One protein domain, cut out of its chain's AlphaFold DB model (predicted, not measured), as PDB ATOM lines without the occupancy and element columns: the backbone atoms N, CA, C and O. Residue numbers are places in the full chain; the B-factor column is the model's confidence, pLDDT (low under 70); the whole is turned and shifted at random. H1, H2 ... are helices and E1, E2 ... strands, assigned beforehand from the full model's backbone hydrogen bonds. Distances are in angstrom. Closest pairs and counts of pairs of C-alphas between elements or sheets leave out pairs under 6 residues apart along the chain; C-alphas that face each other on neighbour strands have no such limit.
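Overview. This is residues 2 to 121 of the 175 residues of the protein "Hypothetical protein" of Rotaria sp. Silwood1 (UniProt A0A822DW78). Picture a small, twisted sheet of four short strands, E3 E2 E1 E4, with helix H4 packed over one face; the long helix H2, touching the short helix H3, lies across the sheet from H4 and stands off from it. Two long loops, residues 15 to 29 and 62 to 76, reach out to the end of the domain where H2 begins. The printed part has 120 residues, with four named helices and four named strands in the order H1 E1 H2 E2 H3 E3 H4 E4; the strands are parallel, and the class is mixed, helices and strands, with under half of the residues in named elements. The whole is compact, with a radius of gyration of the C-alphas of 14.7 A and spans of 43 by 29 by 23 A.

Arrangement. Start at H1, residues 2 to 6, which only grazes the sheet, with its residues 3 to 5. Next find E1, residues 11 to 14, an inner strand; its parallel neighbour E2, residues 57 to 61, has N 59 2.8 A from O 12, within hydrogen-bond range. Between them runs H2, residues 30 to 47, not on the sheet, and E1, H2, E2 form a strand-helix-strand unit, two parallel neighbour strands with a helix between, its crossover right-handed. H3, residues 77 to 84, touches H2 at a steep tilt of 46 degrees, the same way; the closest C-alphas are those of Ser 35 and Ala 80, 5.4 A apart. H3 only grazes the sheet, with residues 78 to 82. E3, residues 96 to 99, is an edge strand parallel to E2, with N 60 and O 97 2.8 A apart; E2, H3, E3 form a second such unit, also right-handed. H4, residues 103 to 111, is on the sheet at a height of 7.8 A, over E1 and along the strands, at 4 degrees to E1 on the local plane; H2 and H4 are apart. The last strand, E4, residues 117 to 119, is the other edge strand, parallel to E1, with N 13 and O 118 2.9 A apart. E3, H4, E4 form a split unit, with E2 and E1 between its strands in the sheet, right-handed. In H1, H2, H3 and H4 every O i to N i+4 pair is within hydrogen-bond range.

Along the chain. Find C-alpha 2 at (-47.303, -14.298, -36.699), where H1 begins. H2 runs 25.5 A from C-alpha 30 at (-23.392, -24.687, -27.107) to C-alpha 47. E2 is 12.6 A long, H4 12.2 A and H3 10.9 A. E4 ends at C-alpha 119, (-41.595, -25.287, -44.020).

Size, cuts and confidence. The C-alphas farthest apart, those of Asn 71 and Gly 114, are 44.6 A apart. The printed part has no cut. The links E1 to H2, E2 to H3 and H3 to E3 are long. The mean pLDDT of the printed part is 88.0; look for values under 70 at residues 21 to 22 and 65 to 66.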
ATOM      1  N   ARG A   2     -46.358 -15.332 -36.192       89.25
ATOM      2  CA  ARG A   2     -47.303 -14.298 -36.699       89.25
ATOM      3  C   ARG A   2     -47.467 -14.264 -38.228       89.25
ATOM      4  O   ARG A   2     -48.576 -14.086 -38.706       89.25
ATOM      5  N   ALA A   3     -46.379 -14.448 -38.977       87.00
ATOM      6  CA  ALA A   3     -46.447 -14.552 -40.436       87.00
ATOM      7  C   ALA A   3     -47.229 -15.800 -40.881       87.00
ATOM      8  O   ALA A   3     -48.130 -15.694 -41.695       87.00
ATOM      9  N   CYS A   4     -46.947 -16.963 -40.286       89.31
ATOM     10  CA  CYS A   4     -47.680 -18.205 -40.544       89.31
ATOM     11  C   CYS A   4     -49.179 -18.064 -40.235       89.31
ATOM     12  O   CYS A   4     -50.003 -18.552 -40.995       89.31
ATOM     13  N   GLU A   5     -49.524 -17.366 -39.151       89.50
ATOM     14  CA  GLU A   5     -50.911 -17.063 -38.788       89.50
ATOM     15  C   GLU A   5     -51.614 -16.223 -39.865       89.50
ATOM     16  O   GLU A   5     -52.741 -16.524 -40.237       89.50
ATOM     17  N   TYR A   6     -50.940 -15.196 -40.394       91.12
ATOM     18  CA  TYR A   6     -51.469 -14.359 -41.478       91.12
ATOM     19  C   TYR A   6     -51.691 -15.143 -42.781       91.12
ATOM     20  O   TYR A   6     -52.646 -14.879 -43.502       91.12
ATOM     21  N   GLU A   7     -50.827 -16.121 -43.055       90.94
ATOM     22  CA  GLU A   7     -50.905 -17.008 -44.222       90.94
ATOM     23  C   GLU A   7     -51.820 -18.231 -43.988       90.94
ATOM     24  O   GLU A   7     -51.791 -19.182 -44.769       90.94
ATOM     25  N   GLU A   8     -52.603 -18.246 -42.899       93.50
ATOM     26  CA  GLU A   8     -53.534 -19.332 -42.540       93.50
ATOM     27  C   GLU A   8     -52.863 -20.722 -42.487       93.50
ATOM     28  O   GLU A   8     -53.442 -21.760 -42.838       93.50
ATOM     29  N   VAL A   9     -51.600 -20.755 -42.055       94.62
ATOM     30  CA  VAL A   9     -50.862 -21.995 -41.813       94.62
ATOM     31  C   VAL A   9     -51.454 -22.699 -40.599       94.62
ATOM     32  O   VAL A   9     -51.713 -22.087 -39.569       94.62
ATOM     33  N   GLN A  10     -51.600 -24.017 -40.703       97.44
ATOM     34  CA  GLN A  10     -52.145 -24.857 -39.640       97.44
ATOM     35  C   GLN A  10     -51.072 -25.653 -38.910       97.44
ATOM     36  O   GLN A  10     -51.182 -25.891 -37.709       97.44
ATOM     37  N   VAL A  11     -50.029 -26.084 -39.619       97.56
ATOM     38  CA  VAL A  11     -48.916 -26.820 -39.018       97.56
ATOM     39  C   VAL A  11     -47.613 -26.147 -39.395       97.56
ATOM     40  O   VAL A  11     -47.299 -25.972 -40.572       97.56
ATOM     41  N   VAL A  12     -46.840 -25.774 -38.388       95.38
ATOM     42  CA  VAL A  12     -45.543 -25.133 -38.583       95.38
ATOM     43  C   VAL A  12     -44.458 -26.170 -38.359       95.38
ATOM     44  O   VAL A  12     -44.338 -26.699 -37.257       95.38
ATOM     45  N   VAL A  13     -43.689 -26.487 -39.402       93.50
ATOM     46  CA  VAL A  13     -42.524 -27.370 -39.298       93.50
ATOM     47  C   VAL A  13     -41.268 -26.509 -39.338       93.50
ATOM     48  O   VAL A  13     -40.971 -25.857 -40.340       93.50
ATOM     49  N   GLU A  14     -40.536 -26.502 -38.231       88.75
ATOM     50  CA  GLU A  14     -39.323 -25.709 -38.048       88.75
ATOM     51  C   GLU A  14     -38.152 -26.593 -37.631       88.75
ATOM     52  O   GLU A  14     -38.316 -27.716 -37.158       88.75
ATOM     53  N   THR A  15     -36.944 -26.065 -37.775       85.19
ATOM     54  CA  THR A  15     -35.735 -26.649 -37.196       85.19
ATOM     55  C   THR A  15     -35.129 -25.694 -36.167       85.19
ATOM     56  O   THR A  15     -35.560 -24.551 -36.024       85.19
ATOM     57  N   GLY A  16     -34.111 -26.146 -35.437       77.19
ATOM     58  CA  GLY A  16     -33.388 -25.329 -34.464       77.19
ATOM     59  C   GLY A  16     -32.464 -24.314 -35.141       77.19
ATOM     60  O   GLY A  16     -31.251 -24.535 -35.193       77.19
ATOM     61  N   ILE A  17     -33.014 -23.213 -35.666       75.56
ATOM     62  CA  ILE A  17     -32.220 -22.152 -36.307       75.56
ATOM     63  C   ILE A  17     -31.208 -21.577 -35.315       75.56
ATOM     64  O   ILE A  17     -31.533 -21.271 -34.172       75.56
ATOM     65  N   GLY A  18     -29.959 -21.433 -35.762       73.81
ATOM     66  CA  GLY A  18     -28.874 -20.893 -34.938       73.81
ATOM     67  C   GLY A  18     -28.291 -21.880 -33.919       73.81
ATOM     68  O   GLY A  18     -27.389 -21.515 -33.172       73.81
ATOM     69  N   LEU A  19     -28.743 -23.141 -33.894       78.56
ATOM     70  CA  LEU A  19     -28.335 -24.122 -32.873       78.56
ATOM     71  C   LEU A  19     -27.265 -25.125 -33.339       78.56
ATOM     72  O   LEU A  19     -26.858 -26.013 -32.580       78.56
ATOM     73  N   GLY A  20     -26.809 -24.971 -34.585       74.12
ATOM     74  CA  GLY A  20     -25.659 -25.663 -35.169       74.12
ATOM     75  C   GLY A  20     -24.359 -24.897 -34.919       74.12
ATOM     76  O   GLY A  20     -23.910 -24.788 -33.781       74.12
ATOM     77  N   VAL A  21     -23.766 -24.339 -35.980       67.62
ATOM     78  CA  VAL A  21     -22.494 -23.585 -35.926       67.62
ATOM     79  C   VAL A  21     -22.553 -22.422 -34.929       67.62
ATOM     80  O   VAL A  21     -21.648 -22.255 -34.110       67.62
ATOM     81  N   PHE A  22     -23.652 -21.663 -34.934       69.25
ATOM     82  CA  PHE A  22     -23.829 -20.493 -34.068       69.25
ATOM     83  C   PHE A  22     -24.038 -20.822 -32.586       69.25
ATOM     84  O   PHE A  22     -23.954 -19.922 -31.755       69.25
ATOM     85  N   ALA A  23     -24.213 -22.097 -32.220       76.69
ATOM     86  CA  ALA A  23     -24.265 -22.482 -30.815       76.69
ATOM     87  C   ALA A  23     -22.906 -22.303 -30.111       76.69
ATOM     88  O   ALA A  23     -22.854 -22.276 -28.889       76.69
ATOM     89  N   GLY A  24     -21.798 -22.154 -30.846       78.88
ATOM     90  CA  GLY A  24     -20.494 -21.890 -30.236       78.88
ATOM     91  C   GLY A  24     -19.865 -23.128 -29.593       78.88
ATOM     92  O   GLY A  24     -19.224 -23.028 -28.548       78.88
ATOM     93  N   THR A  25     -20.009 -24.303 -30.218       79.62
ATOM     94  CA  THR A  25     -19.401 -25.559 -29.732       79.62
ATOM     95  C   THR A  25     -17.883 -25.438 -29.557       79.62
ATOM     96  O   THR A  25     -17.335 -25.935 -28.579       79.62
ATOM     97  N   THR A  26     -17.189 -24.719 -30.446       79.94
ATOM     98  CA  THR A  26     -15.726 -24.522 -30.373       79.94
ATOM     99  C   THR A  26     -15.276 -23.698 -29.167       79.94
ATOM    100  O   THR A  26     -14.144 -23.853 -28.715       79.94
ATOM    101  N   ILE A  27     -16.159 -22.856 -28.625       82.25
ATOM    102  CA  ILE A  27     -15.922 -22.055 -27.417       82.25
ATOM    103  C   ILE A  27     -16.646 -22.627 -26.185       82.25
ATOM    104  O   ILE A  27     -16.569 -22.051 -25.104       82.25
ATOM    105  N   GLY A  28     -17.316 -23.778 -26.329       82.31
ATOM    106  CA  GLY A  28     -17.884 -24.564 -25.232       82.31
ATOM    107  C   GLY A  28     -19.167 -24.016 -24.601       82.31
ATOM    108  O   GLY A  28     -19.449 -24.375 -23.455       82.31
ATOM    109  N   ILE A  29     -19.924 -23.165 -25.306       85.81
ATOM    110  CA  ILE A  29     -21.175 -22.554 -24.802       85.81
ATOM    111  C   ILE A  29     -22.450 -23.148 -25.422       85.81
ATOM    112  O   ILE A  29     -23.556 -22.706 -25.119       85.81
ATOM    113  N   ASP A  30     -22.312 -24.146 -26.286       85.75
ATOM    114  CA  ASP A  30     -23.392 -24.687 -27.107       85.75
ATOM    115  C   ASP A  30     -24.520 -25.333 -26.318       85.75
ATOM    116  O   ASP A  30     -25.683 -25.169 -26.678       85.75
ATOM    117  N   GLU A  31     -24.201 -26.004 -25.216       86.00
ATOM    118  CA  GLU A  31     -25.209 -26.492 -24.272       86.00
ATOM    119  C   GLU A  31     -26.084 -25.342 -23.754       86.00
ATOM    120  O   GLU A  31     -27.307 -25.395 -23.857       86.00
ATOM    121  N   THR A  32     -25.459 -24.268 -23.264       88.75
ATOM    122  CA  THR A  32     -26.168 -23.099 -22.739       88.75
ATOM    123  C   THR A  32     -27.022 -22.438 -23.814       88.75
ATOM    124  O   THR A  32     -28.186 -22.141 -23.559       88.75
ATOM    125  N   VAL A  33     -26.487 -22.250 -25.022       88.81
ATOM    126  CA  VAL A  33     -27.231 -21.632 -26.130       88.81
ATOM    127  C   VAL A  33     -28.438 -22.482 -26.527       88.81
ATOM    128  O   VAL A  33     -29.539 -21.945 -26.656       88.81
ATOM    129  N   ARG A  34     -28.271 -23.802 -26.679       89.25
ATOM    130  CA  ARG A  34     -29.365 -24.715 -27.051       89.25
ATOM    131  C   ARG A  34     -30.465 -24.745 -25.993       89.25
ATOM    132  O   ARG A  34     -31.629 -24.590 -26.350       89.25
ATOM    133  N   SER A  35     -30.110 -24.883 -24.714       89.50
ATOM    134  CA  SER A  35     -31.084 -24.887 -23.616       89.50
ATOM    135  C   SER A  35     -31.808 -23.548 -23.477       89.50
ATOM    136  O   SER A  35     -33.032 -23.531 -23.375       89.50
ATOM    137  N   LEU A  36     -31.089 -22.419 -23.528       91.31
ATOM    138  CA  LEU A  36     -31.719 -21.095 -23.455       91.31
ATOM    139  C   LEU A  36     -32.655 -20.847 -24.639       91.31
ATOM    140  O   LEU A  36     -33.741 -20.312 -24.445       91.31
ATOM    141  N   SER A  37     -32.265 -21.268 -25.842       91.62
ATOM    142  CA  SER A  37     -33.099 -21.107 -27.036       91.62
ATOM    143  C   SER A  37     -34.372 -21.944 -26.949       91.62
ATOM    144  O   SER A  37     -35.459 -21.419 -27.166       91.62
ATOM    145  N   ALA A  38     -34.259 -23.221 -26.565       92.62
ATOM    146  CA  ALA A  38     -35.420 -24.083 -26.350       92.62
ATOM    147  C   ALA A  38     -36.358 -23.506 -25.272       92.62
ATOM    148  O   ALA A  38     -37.569 -23.439 -25.480       92.62
ATOM    149  N   SER A  39     -35.800 -23.005 -24.165       94.00
ATOM    150  CA  SER A  39     -36.583 -22.394 -23.086       94.00
ATOM    151  C   SER A  39     -37.260 -21.086 -23.505       94.00
ATOM    152  O   SER A  39     -38.408 -20.844 -23.138       94.00
ATOM    153  N   ALA A  40     -36.586 -20.250 -24.299       93.12
ATOM    154  CA  ALA A  40     -37.156 -19.014 -24.827       93.12
ATOM    155  C   ALA A  40     -38.319 -19.299 -25.786       93.12
ATOM    156  O   ALA A  40     -39.377 -18.688 -25.668       93.12
ATOM    157  N   ILE A  41     -38.162 -20.275 -26.686       93.69
ATOM    158  CA  ILE A  41     -39.242 -20.714 -27.581       93.69
ATOM    159  C   ILE A  41     -40.423 -21.242 -26.760       93.69
ATOM    160  O   ILE A  41     -41.564 -20.867 -27.020       93.69
ATOM    161  N   ARG A  42     -40.162 -22.071 -25.741       95.19
ATOM    162  CA  ARG A  42     -41.193 -22.583 -24.828       95.19
ATOM    163  C   ARG A  42     -41.983 -21.442 -24.183       95.19
ATOM    164  O   ARG A  42     -43.208 -21.477 -24.223       95.19
ATOM    165  N   GLN A  43     -41.295 -20.433 -23.644       95.12
ATOM    166  CA  GLN A  43     -41.921 -19.256 -23.027       95.12
ATOM    167  C   GLN A  43     -42.794 -18.488 -24.022       95.12
ATOM    168  O   GLN A  43     -43.964 -18.259 -23.737       95.12
ATOM    169  N   VAL A  44     -42.284 -18.185 -25.220       93.38
ATOM    170  CA  VAL A  44     -43.066 -17.496 -26.263       93.38
ATOM    171  C   VAL A  44     -44.319 -18.290 -26.635       93.38
ATOM    172  O   VAL A  44     -45.398 -17.723 -26.772       93.38
ATOM    173  N   LEU A  45     -44.214 -19.613 -26.773       95.12
ATOM    174  CA  LEU A  45     -45.366 -20.461 -27.079       95.12
ATOM    175  C   LEU A  45     -46.368 -20.564 -25.919       95.12
ATOM    176  O   LEU A  45     -47.547 -20.805 -26.166       95.12
ATOM    177  N   GLU A  46     -45.933 -20.425 -24.668       95.62
ATOM    178  CA  GLU A  46     -46.822 -20.385 -23.501       95.62
ATOM    179  C   GLU A  46     -47.533 -19.036 -23.367       95.62
ATOM    180  O   GLU A  46     -48.734 -19.004 -23.102       95.62
ATOM    181  N   GLU A  47     -46.806 -17.940 -23.573       95.81
ATOM    182  CA  GLU A  47     -47.305 -16.573 -23.419       95.81
ATOM    183  C   GLU A  47     -48.195 -16.163 -24.597       95.81
ATOM    184  O   GLU A  47     -49.348 -15.768 -24.409       95.81
ATOM    185  N   ASP A  48     -47.697 -16.332 -25.822       94.88
ATOM    186  CA  ASP A  48     -48.365 -15.857 -27.036       94.88
ATOM    187  C   ASP A  48     -49.187 -16.940 -27.732       94.88
ATOM    188  O   ASP A  48     -49.973 -16.626 -28.629       94.88
ATOM    189  N   GLY A  49     -49.035 -18.211 -27.341       94.38
ATOM    190  CA  GLY A  49     -49.647 -19.357 -28.022       94.38
ATOM    191  C   GLY A  49     -51.155 -19.223 -28.220       94.38
ATOM    192  O   GLY A  49     -51.684 -19.599 -29.257       94.38
ATOM    193  N   SER A  50     -51.843 -18.636 -27.238       96.12
ATOM    194  CA  SER A  50     -53.300 -18.442 -27.271       96.12
ATOM    195  C   SER A  50     -53.772 -17.425 -28.315       96.12
ATOM    196  O   SER A  50     -54.964 -17.341 -28.588       96.12
ATOM    197  N   THR A  51     -52.850 -16.652 -28.889       96.06
ATOM    198  CA  THR A  51     -53.142 -15.606 -29.877       96.06
ATOM    199  C   THR A  51     -53.004 -16.069 -31.328       96.06
ATOM    200  O   THR A  51     -53.178 -15.249 -32.231       96.06
ATOM    201  N   TYR A  52     -52.635 -17.333 -31.553       95.75
ATOM    202  CA  TYR A  52     -52.552 -17.950 -32.874       95.75
ATOM    203  C   TYR A  52     -53.768 -18.866 -33.052       95.75
ATOM    204  O   TYR A  52     -53.859 -19.905 -32.399       95.75
ATOM    205  N   GLU A  53     -54.733 -18.456 -33.874       96.00
ATOM    206  CA  GLU A  53     -56.018 -19.151 -34.025       96.00
ATOM    207  C   GLU A  53     -55.938 -20.276 -35.062       96.00
ATOM    208  O   GLU A  53     -56.626 -21.291 -34.936       96.00
ATOM    209  N   ASN A  54     -55.081 -20.112 -36.072       95.94
ATOM    210  CA  ASN A  54     -54.938 -21.069 -37.165       95.94
ATOM    211  C   ASN A  54     -53.924 -22.178 -36.857       95.94
ATOM    212  O   ASN A  54     -54.068 -23.295 -37.355       95.94
ATOM    213  N   ILE A  55     -52.921 -21.902 -36.017       97.62
ATOM    214  CA  ILE A  55     -51.823 -22.835 -35.729       97.62
ATOM    215  C   ILE A  55     -52.290 -23.969 -34.804       97.62
ATOM    216  O   ILE A  55     -52.426 -23.810 -33.593       97.62
ATOM    217  N   LEU A  56     -52.464 -25.157 -35.378       97.25
ATOM    218  CA  LEU A  56     -52.902 -26.372 -34.686       97.25
ATOM    219  C   LEU A  56     -51.753 -27.145 -34.036       97.25
ATOM    220  O   LEU A  56     -51.982 -27.891 -33.087       97.25
ATOM    221  N   ALA A  57     -50.538 -27.036 -34.578       97.19
ATOM    222  CA  ALA A  57     -49.355 -27.692 -34.033       97.19
ATOM    223  C   ALA A  57     -48.055 -27.045 -34.526       97.19
ATOM    224  O   ALA A  57     -47.971 -26.556 -35.657       97.19
ATOM    225  N   VAL A  58     -47.015 -27.138 -33.695       96.06
ATOM    226  CA  VAL A  58     -45.628 -26.848 -34.075       96.06
ATOM    227  C   VAL A  58     -44.820 -28.142 -34.028       96.06
ATOM    228  O   VAL A  58     -44.865 -28.889 -33.051       96.06
ATOM    229  N   VAL A  59     -44.069 -28.419 -35.088       95.62
ATOM    230  CA  VAL A  59     -43.191 -29.583 -35.199       95.62
ATOM    231  C   VAL A  59     -41.752 -29.102 -35.326       95.62
ATOM    232  O   VAL A  59     -41.394 -28.476 -36.318       95.62
ATOM    233  N   PHE A  60     -40.911 -29.443 -34.354       93.56
ATOM    234  CA  PHE A  60     -39.471 -29.237 -34.446       93.56
ATOM    235  C   PHE A  60     -38.806 -30.468 -35.070       93.56
ATOM    236  O   PHE A  60     -38.611 -31.495 -34.415       93.56
ATOM    237  N   ALA A  61     -38.455 -30.352 -36.349       91.06
ATOM    238  CA  ALA A  61     -37.654 -31.302 -37.108       91.06
ATOM    239  C   ALA A  61     -36.165 -31.109 -36.769       91.06
ATOM    240  O   ALA A  61     -35.482 -30.227 -37.300       91.06
ATOM    241  N   LEU A  62     -35.667 -31.926 -35.841       88.38
ATOM    242  CA  LEU A  62     -34.316 -31.860 -35.280       88.38
ATOM    243  C   LEU A  62     -33.545 -33.148 -35.600       88.38
ATOM    244  O   LEU A  62     -33.352 -33.978 -34.707       88.38
ATOM    245  N   PRO A  63     -33.119 -33.344 -36.861       78.69
ATOM    246  CA  PRO A  63     -32.372 -34.528 -37.250       78.69
ATOM    247  C   PRO A  63     -31.056 -34.644 -36.472       78.69
ATOM    248  O   PRO A  63     -30.284 -33.688 -36.358       78.69
ATOM    249  N   ILE A  64     -30.781 -35.837 -35.957       80.56
ATOM    250  CA  ILE A  64     -29.584 -36.125 -35.169       80.56
ATOM    251  C   ILE A  64     -28.475 -36.608 -36.108       80.56
ATOM    252  O   ILE A  64     -28.470 -37.744 -36.577       80.56
ATOM    253  N   PHE A  65     -27.499 -35.740 -36.372       65.88
ATOM    254  CA  PHE A  65     -26.351 -36.050 -37.239       65.88
ATOM    255  C   PHE A  65     -25.166 -36.689 -36.507       65.88
ATOM    256  O   PHE A  65     -24.228 -37.181 -37.129       65.88
ATOM    257  N   GLY A  66     -25.214 -36.694 -35.178       65.31
ATOM    258  CA  GLY A  66     -24.210 -37.263 -34.295       65.31
ATOM    259  C   GLY A  66     -24.635 -37.055 -32.849       65.31
ATOM    260  O   GLY A  66     -25.332 -36.090 -32.540       65.31
ATOM    261  N   VAL A  67     -24.241 -37.974 -31.969       71.44
ATOM    262  CA  VAL A  67     -24.570 -37.889 -30.544       71.44
ATOM    263  C   VAL A  67     -23.323 -37.483 -29.776       71.44
ATOM    264  O   VAL A  67     -22.352 -38.237 -29.707       71.44
ATOM    265  N   SER A  68     -23.349 -36.295 -29.183       72.00
ATOM    266  CA  SER A  68     -22.340 -35.848 -28.225       72.00
ATOM    267  C   SER A  68     -22.739 -36.242 -26.809       72.00
ATOM    268  O   SER A  68     -23.898 -36.121 -26.410       72.00
ATOM    269  N   TYR A  69     -21.751 -36.687 -26.034       77.25
ATOM    270  CA  TYR A  69     -21.902 -36.953 -24.611       77.25
ATOM    271  C   TYR A  69     -20.934 -36.088 -23.812       77.25
ATOM    272  O   TYR A  69     -19.742 -36.042 -24.111       77.25
ATOM    273  N   ARG A  70     -21.430 -35.468 -22.742       71.25
ATOM    274  CA  ARG A  70     -20.616 -34.763 -21.748       71.25
ATOM    275  C   ARG A  70     -21.071 -35.199 -20.366       71.25
ATOM    276  O   ARG A  70     -22.265 -35.243 -20.085       71.25
ATOM    277  N   ASN A  71     -20.127 -35.588 -19.510       78.44
ATOM    278  CA  ASN A  71     -20.423 -36.110 -18.169       78.44
ATOM    279  C   ASN A  71     -21.451 -37.265 -18.170       78.44
ATOM    280  O   ASN A  71     -22.308 -37.350 -17.294       78.44
ATOM    281  N   GLY A  72     -21.400 -38.130 -19.192       79.75
ATOM    282  CA  GLY A  72     -22.317 -39.264 -19.352       79.75
ATOM    283  C   GLY A  72     -23.737 -38.898 -19.803       79.75
ATOM    284  O   GLY A  72     -24.565 -39.793 -19.948       79.75
ATOM    285  N   LYS A  73     -24.029 -37.616 -20.053       77.75
ATOM    286  CA  LYS A  73     -25.322 -37.155 -20.566       77.75
ATOM    287  C   LYS A  73     -25.230 -36.806 -22.039       77.75
ATOM    288  O   LYS A  73     -24.247 -36.214 -22.481       77.75
ATOM    289  N   ARG A  74     -26.275 -37.173 -22.776       82.31
ATOM    290  CA  ARG A  74     -26.483 -36.765 -24.161       82.31
ATOM    291  C   ARG A  74     -26.669 -35.249 -24.215       82.31
ATOM    292  O   ARG A  74     -27.488 -34.718 -23.473       82.31
ATOM    293  N   GLN A  75     -25.909 -34.576 -25.069       78.25
ATOM    294  CA  GLN A  75     -25.943 -33.124 -25.230       78.25
ATOM    295  C   GLN A  75     -26.033 -32.775 -26.709       78.25
ATOM    296  O   GLN A  75     -25.019 -32.536 -27.360       78.25
ATOM    297  N   ASP A  76     -27.245 -32.759 -27.245       84.00
ATOM    298  CA  ASP A  76     -27.524 -32.273 -28.591       84.00
ATOM    299  C   ASP A  76     -28.816 -31.453 -28.611       84.00
ATOM    300  O   ASP A  76     -29.565 -31.409 -27.631       84.00
ATOM    301  N   THR A  77     -29.049 -30.754 -29.723       86.31
ATOM    302  CA  THR A  77     -30.217 -29.881 -29.901       86.31
ATOM    303  C   THR A  77     -31.524 -30.639 -29.700       86.31
ATOM    304  O   THR A  77     -32.440 -30.115 -29.074       86.31
ATOM    305  N   TYR A  78     -31.594 -31.887 -30.173       90.06
ATOM    306  CA  TYR A  78     -32.764 -32.736 -29.988       90.06
ATOM    307  C   TYR A  78     -33.068 -32.939 -28.499       90.06
ATOM    308  O   TYR A  78     -34.190 -32.688 -28.065       90.06
ATOM    309  N   GLN A  79     -32.071 -33.335 -27.700       90.19
ATOM    310  CA  GLN A  79     -32.269 -33.568 -26.270       90.19
ATOM    311  C   GLN A  79     -32.645 -32.284 -25.519       90.19
ATOM    312  O   GLN A  79     -33.541 -32.325 -24.683       90.19
ATOM    313  N   ALA A  80     -32.029 -31.146 -25.855       90.12
ATOM    314  CA  ALA A  80     -32.372 -29.862 -25.240       90.12
ATOM    315  C   ALA A  80     -33.858 -29.504 -25.442       90.12
ATOM    316  O   ALA A  80     -34.519 -29.046 -24.513       90.12
ATOM    317  N   PHE A  81     -34.400 -29.763 -26.635       93.50
ATOM    318  CA  PHE A  81     -35.819 -29.542 -26.919       93.50
ATOM    319  C   PHE A  81     -36.717 -30.581 -26.246       93.50
ATOM    320  O   PHE A  81     -37.766 -30.217 -25.724       93.50
ATOM    321  N   VAL A  82     -36.325 -31.858 -26.219       93.25
ATOM    322  CA  VAL A  82     -37.084 -32.895 -25.498       93.25
ATOM    323  C   VAL A  82     -37.213 -32.561 -24.014       93.25
ATOM    324  O   VAL A  82     -38.293 -32.725 -23.451       93.25
ATOM    325  N   ASP A  83     -36.142 -32.078 -23.386       91.88
ATOM    326  CA  ASP A  83     -36.150 -31.730 -21.966       91.88
ATOM    327  C   ASP A  83     -37.098 -30.546 -21.693       91.88
ATOM    328  O   ASP A  83     -37.961 -30.636 -20.812       91.88
ATOM    329  N   GLU A  84     -37.016 -29.471 -22.484       93.06
ATOM    330  CA  GLU A  84     -37.870 -28.282 -22.324       93.06
ATOM    331  C   GLU A  84     -39.342 -28.540 -22.679       93.06
ATOM    332  O   GLU A  84     -40.231 -28.064 -21.976       93.06
ATOM    333  N   PHE A  85     -39.626 -29.323 -23.723       93.88
ATOM    334  CA  PHE A  85     -40.994 -29.615 -24.178       93.88
ATOM    335  C   PHE A  85     -41.573 -30.920 -23.619       93.88
ATOM    336  O   PHE A  85     -42.630 -31.381 -24.055       93.88
ATOM    337  N   SER A  86     -40.912 -31.522 -22.631       89.62
ATOM    338  CA  SER A  86     -41.484 -32.636 -21.880       89.62
ATOM    339  C   SER A  86     -42.829 -32.238 -21.250       89.62
ATOM    340  O   SER A  86     -43.050 -31.081 -20.887       89.62
ATOM    341  N   GLN A  87     -43.742 -33.203 -21.091       74.75
ATOM    342  CA  GLN A  87     -45.110 -32.944 -20.605       74.75
ATOM    343  C   GLN A  87     -45.168 -32.237 -19.238       74.75
ATOM    344  O   GLN A  87     -46.161 -31.586 -18.924       74.75
ATOM    345  N   SER A  88     -44.130 -32.362 -18.406       83.88
ATOM    346  CA  SER A  88     -44.045 -31.657 -17.123       83.88
ATOM    347  C   SER A  88     -43.696 -30.173 -17.259       83.88
ATOM    348  O   SER A  88     -44.002 -29.401 -16.347       83.88
ATOM    349  N   ASN A  89     -43.065 -29.777 -18.366       87.81
ATOM    350  CA  ASN A  89     -42.415 -28.479 -18.529       87.81
ATOM    351  C   ASN A  89     -43.168 -27.535 -19.471       87.81
ATOM    352  O   ASN A  89     -43.183 -26.335 -19.209       87.81
ATOM    353  N   TYR A  90     -43.812 -28.056 -20.519       95.88
ATOM    354  CA  TYR A  90     -44.585 -27.237 -21.453       95.88
ATOM    355  C   TYR A  90     -46.087 -27.301 -21.171       95.88
ATOM    356  O   TYR A  90     -46.679 -28.381 -21.117       95.88
ATOM    357  N   LYS A  91     -46.704 -26.129 -21.003       93.62
ATOM    358  CA  LYS A  91     -48.139 -25.973 -20.708       93.62
ATOM    359  C   LYS A  91     -48.855 -25.041 -21.683       93.62
ATOM    360  O   LYS A  91     -49.963 -24.591 -21.393       93.62
ATOM    361  N   GLY A  92     -48.217 -24.719 -22.805       94.75
ATOM    362  CA  GLY A  92     -48.801 -23.836 -23.804       94.75
ATOM    363  C   GLY A  92     -49.968 -24.500 -24.545       94.75
ATOM    364  O   GLY A  92     -50.105 -25.726 -24.532       94.75
ATOM    365  N   PRO A  93     -50.837 -23.696 -25.177       95.62
ATOM    366  CA  PRO A  93     -52.062 -24.188 -25.802       95.62
ATOM    367  C   PRO A  93     -51.829 -24.889 -27.147       95.62
ATOM    368  O   PRO A  93     -52.700 -25.636 -27.587       95.62
ATOM    369  N   ILE A  94     -50.681 -24.664 -27.793       97.00
ATOM    370  CA  ILE A  94     -50.356 -25.247 -29.096       97.00
ATOM    371  C   ILE A  94     -49.553 -26.531 -28.881       97.00
ATOM    372  O   ILE A  94     -48.450 -26.468 -28.349       97.00
ATOM    373  N   PRO A  95     -50.037 -27.703 -29.318       96.06
ATOM    374  CA  PRO A  95     -49.259 -28.935 -29.276       96.06
ATOM    375  C   PRO A  95     -47.895 -28.799 -29.967       96.06
ATOM    376  O   PRO A  95     -47.806 -28.348 -31.111       96.06
ATOM    377  N   VAL A  96     -46.838 -29.254 -29.286       96.00
ATOM    378  CA  VAL A  96     -45.470 -29.285 -29.819       96.00
ATOM    379  C   VAL A  96     -45.004 -30.729 -29.987       96.00
ATOM    380  O   VAL A  96     -45.088 -31.532 -29.056       96.00
ATOM    381  N   LEU A  97     -44.485 -31.058 -31.170       94.88
ATOM    382  CA  LEU A  97     -43.857 -32.343 -31.475       94.88
ATOM    383  C   LEU A  97     -42.365 -32.147 -31.748       94.88
ATOM    384  O   LEU A  97     -41.993 -31.355 -32.609       94.88
ATOM    385  N   ILE A  98     -41.514 -32.919 -31.073       94.75
ATOM    386  CA  ILE A  98     -40.079 -32.995 -31.373       94.75
ATOM    387  C   ILE A  98     -39.821 -34.266 -32.182       94.75
ATOM    388  O   ILE A  98     -40.197 -35.356 -31.748       94.75
ATOM    389  N   ALA A  99     -39.201 -34.142 -33.355       91.75
ATOM    390  CA  ALA A  99     -38.990 -35.261 -34.268       91.75
ATOM    391  C   ALA A  99     -37.550 -35.317 -34.793       91.75
ATOM    392  O   ALA A  99     -37.045 -34.354 -35.364       91.75
ATOM    393  N   ASP A 100     -36.919 -36.488 -34.677       89.31
ATOM    394  CA  ASP A 100     -35.672 -36.822 -35.375       89.31
ATOM    395  C   ASP A 100     -35.997 -37.246 -36.808       89.31
ATOM    396  O   ASP A 100     -36.003 -38.428 -37.161       89.31
ATOM    397  N   GLN A 101     -36.416 -36.278 -37.615       84.06
ATOM    398  CA  GLN A 101     -36.778 -36.476 -39.009       84.06
ATOM    399  C   GLN A 101     -36.365 -35.270 -39.843       84.06
ATOM    400  O   GLN A 101     -36.124 -34.175 -39.341       84.06
ATOM    401  N   ASP A 102     -36.300 -35.508 -41.146       80.00
ATOM    402  CA  ASP A 102     -36.122 -34.467 -42.142       80.00
ATOM    403  C   ASP A 102     -37.368 -33.568 -42.226       80.00
ATOM    404  O   ASP A 102     -38.501 -34.064 -42.268       80.00
ATOM    405  N   MET A 103     -37.147 -32.253 -42.235       84.69
ATOM    406  CA  MET A 103     -38.212 -31.248 -42.232       84.69
ATOM    407  C   MET A 103     -39.097 -31.357 -43.477       84.69
ATOM    408  O   MET A 103     -40.322 -31.373 -43.349       84.69
ATOM    409  N   HIS A 104     -38.493 -31.536 -44.654       83.56
ATOM    410  CA  HIS A 104     -39.218 -31.623 -45.919       83.56
ATOM    411  C   HIS A 104     -40.107 -32.855 -45.970       83.56
ATOM    412  O   HIS A 104     -41.282 -32.791 -46.334       83.56
ATOM    413  N   ARG A 105     -39.577 -33.997 -45.519       83.44
ATOM    414  CA  ARG A 105     -40.362 -35.231 -45.422       83.44
ATOM    415  C   ARG A 105     -41.598 -35.056 -44.536       83.44
ATOM    416  O   ARG A 105     -42.663 -35.570 -44.882       83.44
ATOM    417  N   LEU A 106     -41.458 -34.370 -43.402       89.19
ATOM    418  CA  LEU A 106     -42.579 -34.075 -42.509       89.19
ATOM    419  C   LEU A 106     -43.574 -33.123 -43.174       89.19
ATOM    420  O   LEU A 106     -44.763 -33.439 -43.210       89.19
ATOM    421  N   ALA A 107     -43.096 -32.016 -43.744       89.94
ATOM    422  CA  ALA A 107     -43.935 -31.019 -44.398       89.94
ATOM    423  C   ALA A 107     -44.768 -31.636 -45.532       89.94
ATOM    424  O   ALA A 107     -45.991 -31.504 -45.541       89.94
ATOM    425  N   VAL A 108     -44.148 -32.419 -46.423       87.88
ATOM    426  CA  VAL A 108     -44.852 -33.129 -47.503       87.88
ATOM    427  C   VAL A 108     -45.886 -34.109 -46.950       87.88
ATOM    428  O   VAL A 108     -47.018 -34.147 -47.435       87.88
ATOM    429  N   ALA A 109     -45.535 -34.896 -45.929       90.31
ATOM    430  CA  ALA A 109     -46.466 -35.853 -45.335       90.31
ATOM    431  C   ALA A 109     -47.675 -35.160 -44.682       90.31
ATOM    432  O   ALA A 109     -48.793 -35.661 -44.790       90.31
ATOM    433  N   ILE A 110     -47.464 -34.010 -44.037       92.62
ATOM    434  CA  ILE A 110     -48.515 -33.189 -43.424       92.62
ATOM    435  C   ILE A 110     -49.400 -32.554 -44.506       92.62
ATOM    436  O   ILE A 110     -50.624 -32.681 -44.439       92.62
ATOM    437  N   ALA A 111     -48.806 -31.970 -45.550       92.19
ATOM    438  CA  ALA A 111     -49.536 -31.407 -46.688       92.19
ATOM    439  C   ALA A 111     -50.418 -32.458 -47.382       92.19
ATOM    440  O   ALA A 111     -51.576 -32.199 -47.704       92.19
ATOM    441  N   GLN A 112     -49.922 -33.689 -47.547       93.19
ATOM    442  CA  GLN A 112     -50.689 -34.810 -48.110       93.19
ATOM    443  C   GLN A 112     -51.911 -35.206 -47.270       93.19
ATOM    444  O   GLN A 112     -52.808 -35.883 -47.775       93.19
ATOM    445  N   LYS A 113     -51.964 -34.813 -45.992       96.12
ATOM    446  CA  LYS A 113     -53.146 -34.980 -45.135       96.12
ATOM    447  C   LYS A 113     -54.145 -33.827 -45.251       96.12
ATOM    448  O   LYS A 113     -55.193 -33.904 -44.620       96.12
ATOM    449  N   GLY A 114     -53.862 -32.827 -46.087       95.75
ATOM    450  CA  GLY A 114     -54.750 -31.703 -46.373       95.75
ATOM    451  C   GLY A 114     -54.547 -30.490 -45.468       95.75
ATOM    452  O   GLY A 114     -55.415 -29.625 -45.450       95.75
ATOM    453  N   PHE A 115     -53.446 -30.427 -44.716       96.50
ATOM    454  CA  PHE A 115     -53.124 -29.266 -43.884       96.50
ATOM    455  C   PHE A 115     -52.341 -28.213 -44.665       96.50
ATOM    456  O   PHE A 115     -51.429 -28.552 -45.426       96.50
ATOM    457  N   ASN A 116     -52.622 -26.939 -44.387       94.00
ATOM    458  CA  ASN A 116     -51.730 -25.847 -44.766       94.00
ATOM    459  C   ASN A 116     -50.486 -25.904 -43.877       94.00
ATOM    460  O   ASN A 116     -50.580 -25.783 -42.653       94.00
ATOM    461  N   VAL A 117     -49.323 -26.121 -44.483       94.31
ATOM    462  CA  VAL A 117     -48.074 -26.365 -43.759       94.31
ATOM    463  C   VAL A 117     -47.026 -25.322 -44.118       94.31
ATOM    464  O   VAL A 117     -46.854 -24.984 -45.287       94.31
ATOM    465  N   SER A 118     -46.316 -24.829 -43.106       90.06
ATOM    466  CA  SER A 118     -45.112 -24.024 -43.292       90.06
ATOM    467  C   SER A 118     -43.883 -24.910 -43.166       90.06
ATOM    468  O   SER A 118     -43.790 -25.721 -42.244       90.06
ATOM    469  N   GLU A 119     -42.924 -24.691 -44.057       84.88
ATOM    470  CA  GLU A 119     -41.595 -25.287 -44.020       84.88
ATOM    471  C   GLU A 119     -40.558 -24.162 -43.963       84.88
ATOM    472  O   GLU A 119     -40.464 -23.341 -44.875       84.88
ATOM    473  N   LEU A 120     -39.792 -24.102 -42.873       74.31
ATOM    474  CA  LEU A 120     -38.804 -23.047 -42.664       74.31
ATOM    475  C   LEU A 120     -37.431 -23.466 -43.192       74.31
ATOM    476  O   LEU A 120     -36.701 -24.178 -42.508       74.31
ATOM    477  N   ASN A 121     -37.051 -22.996 -44.380       71.94
ATOM    478  CA  ASN A 121     -35.701 -23.205 -44.906       71.94
ATOM    479  C   ASN A 121     -34.666 -22.398 -44.085       71.94
ATOM    480  O   ASN A 121     -34.704 -21.165 -44.146       71.94
TER     481      ASN A 121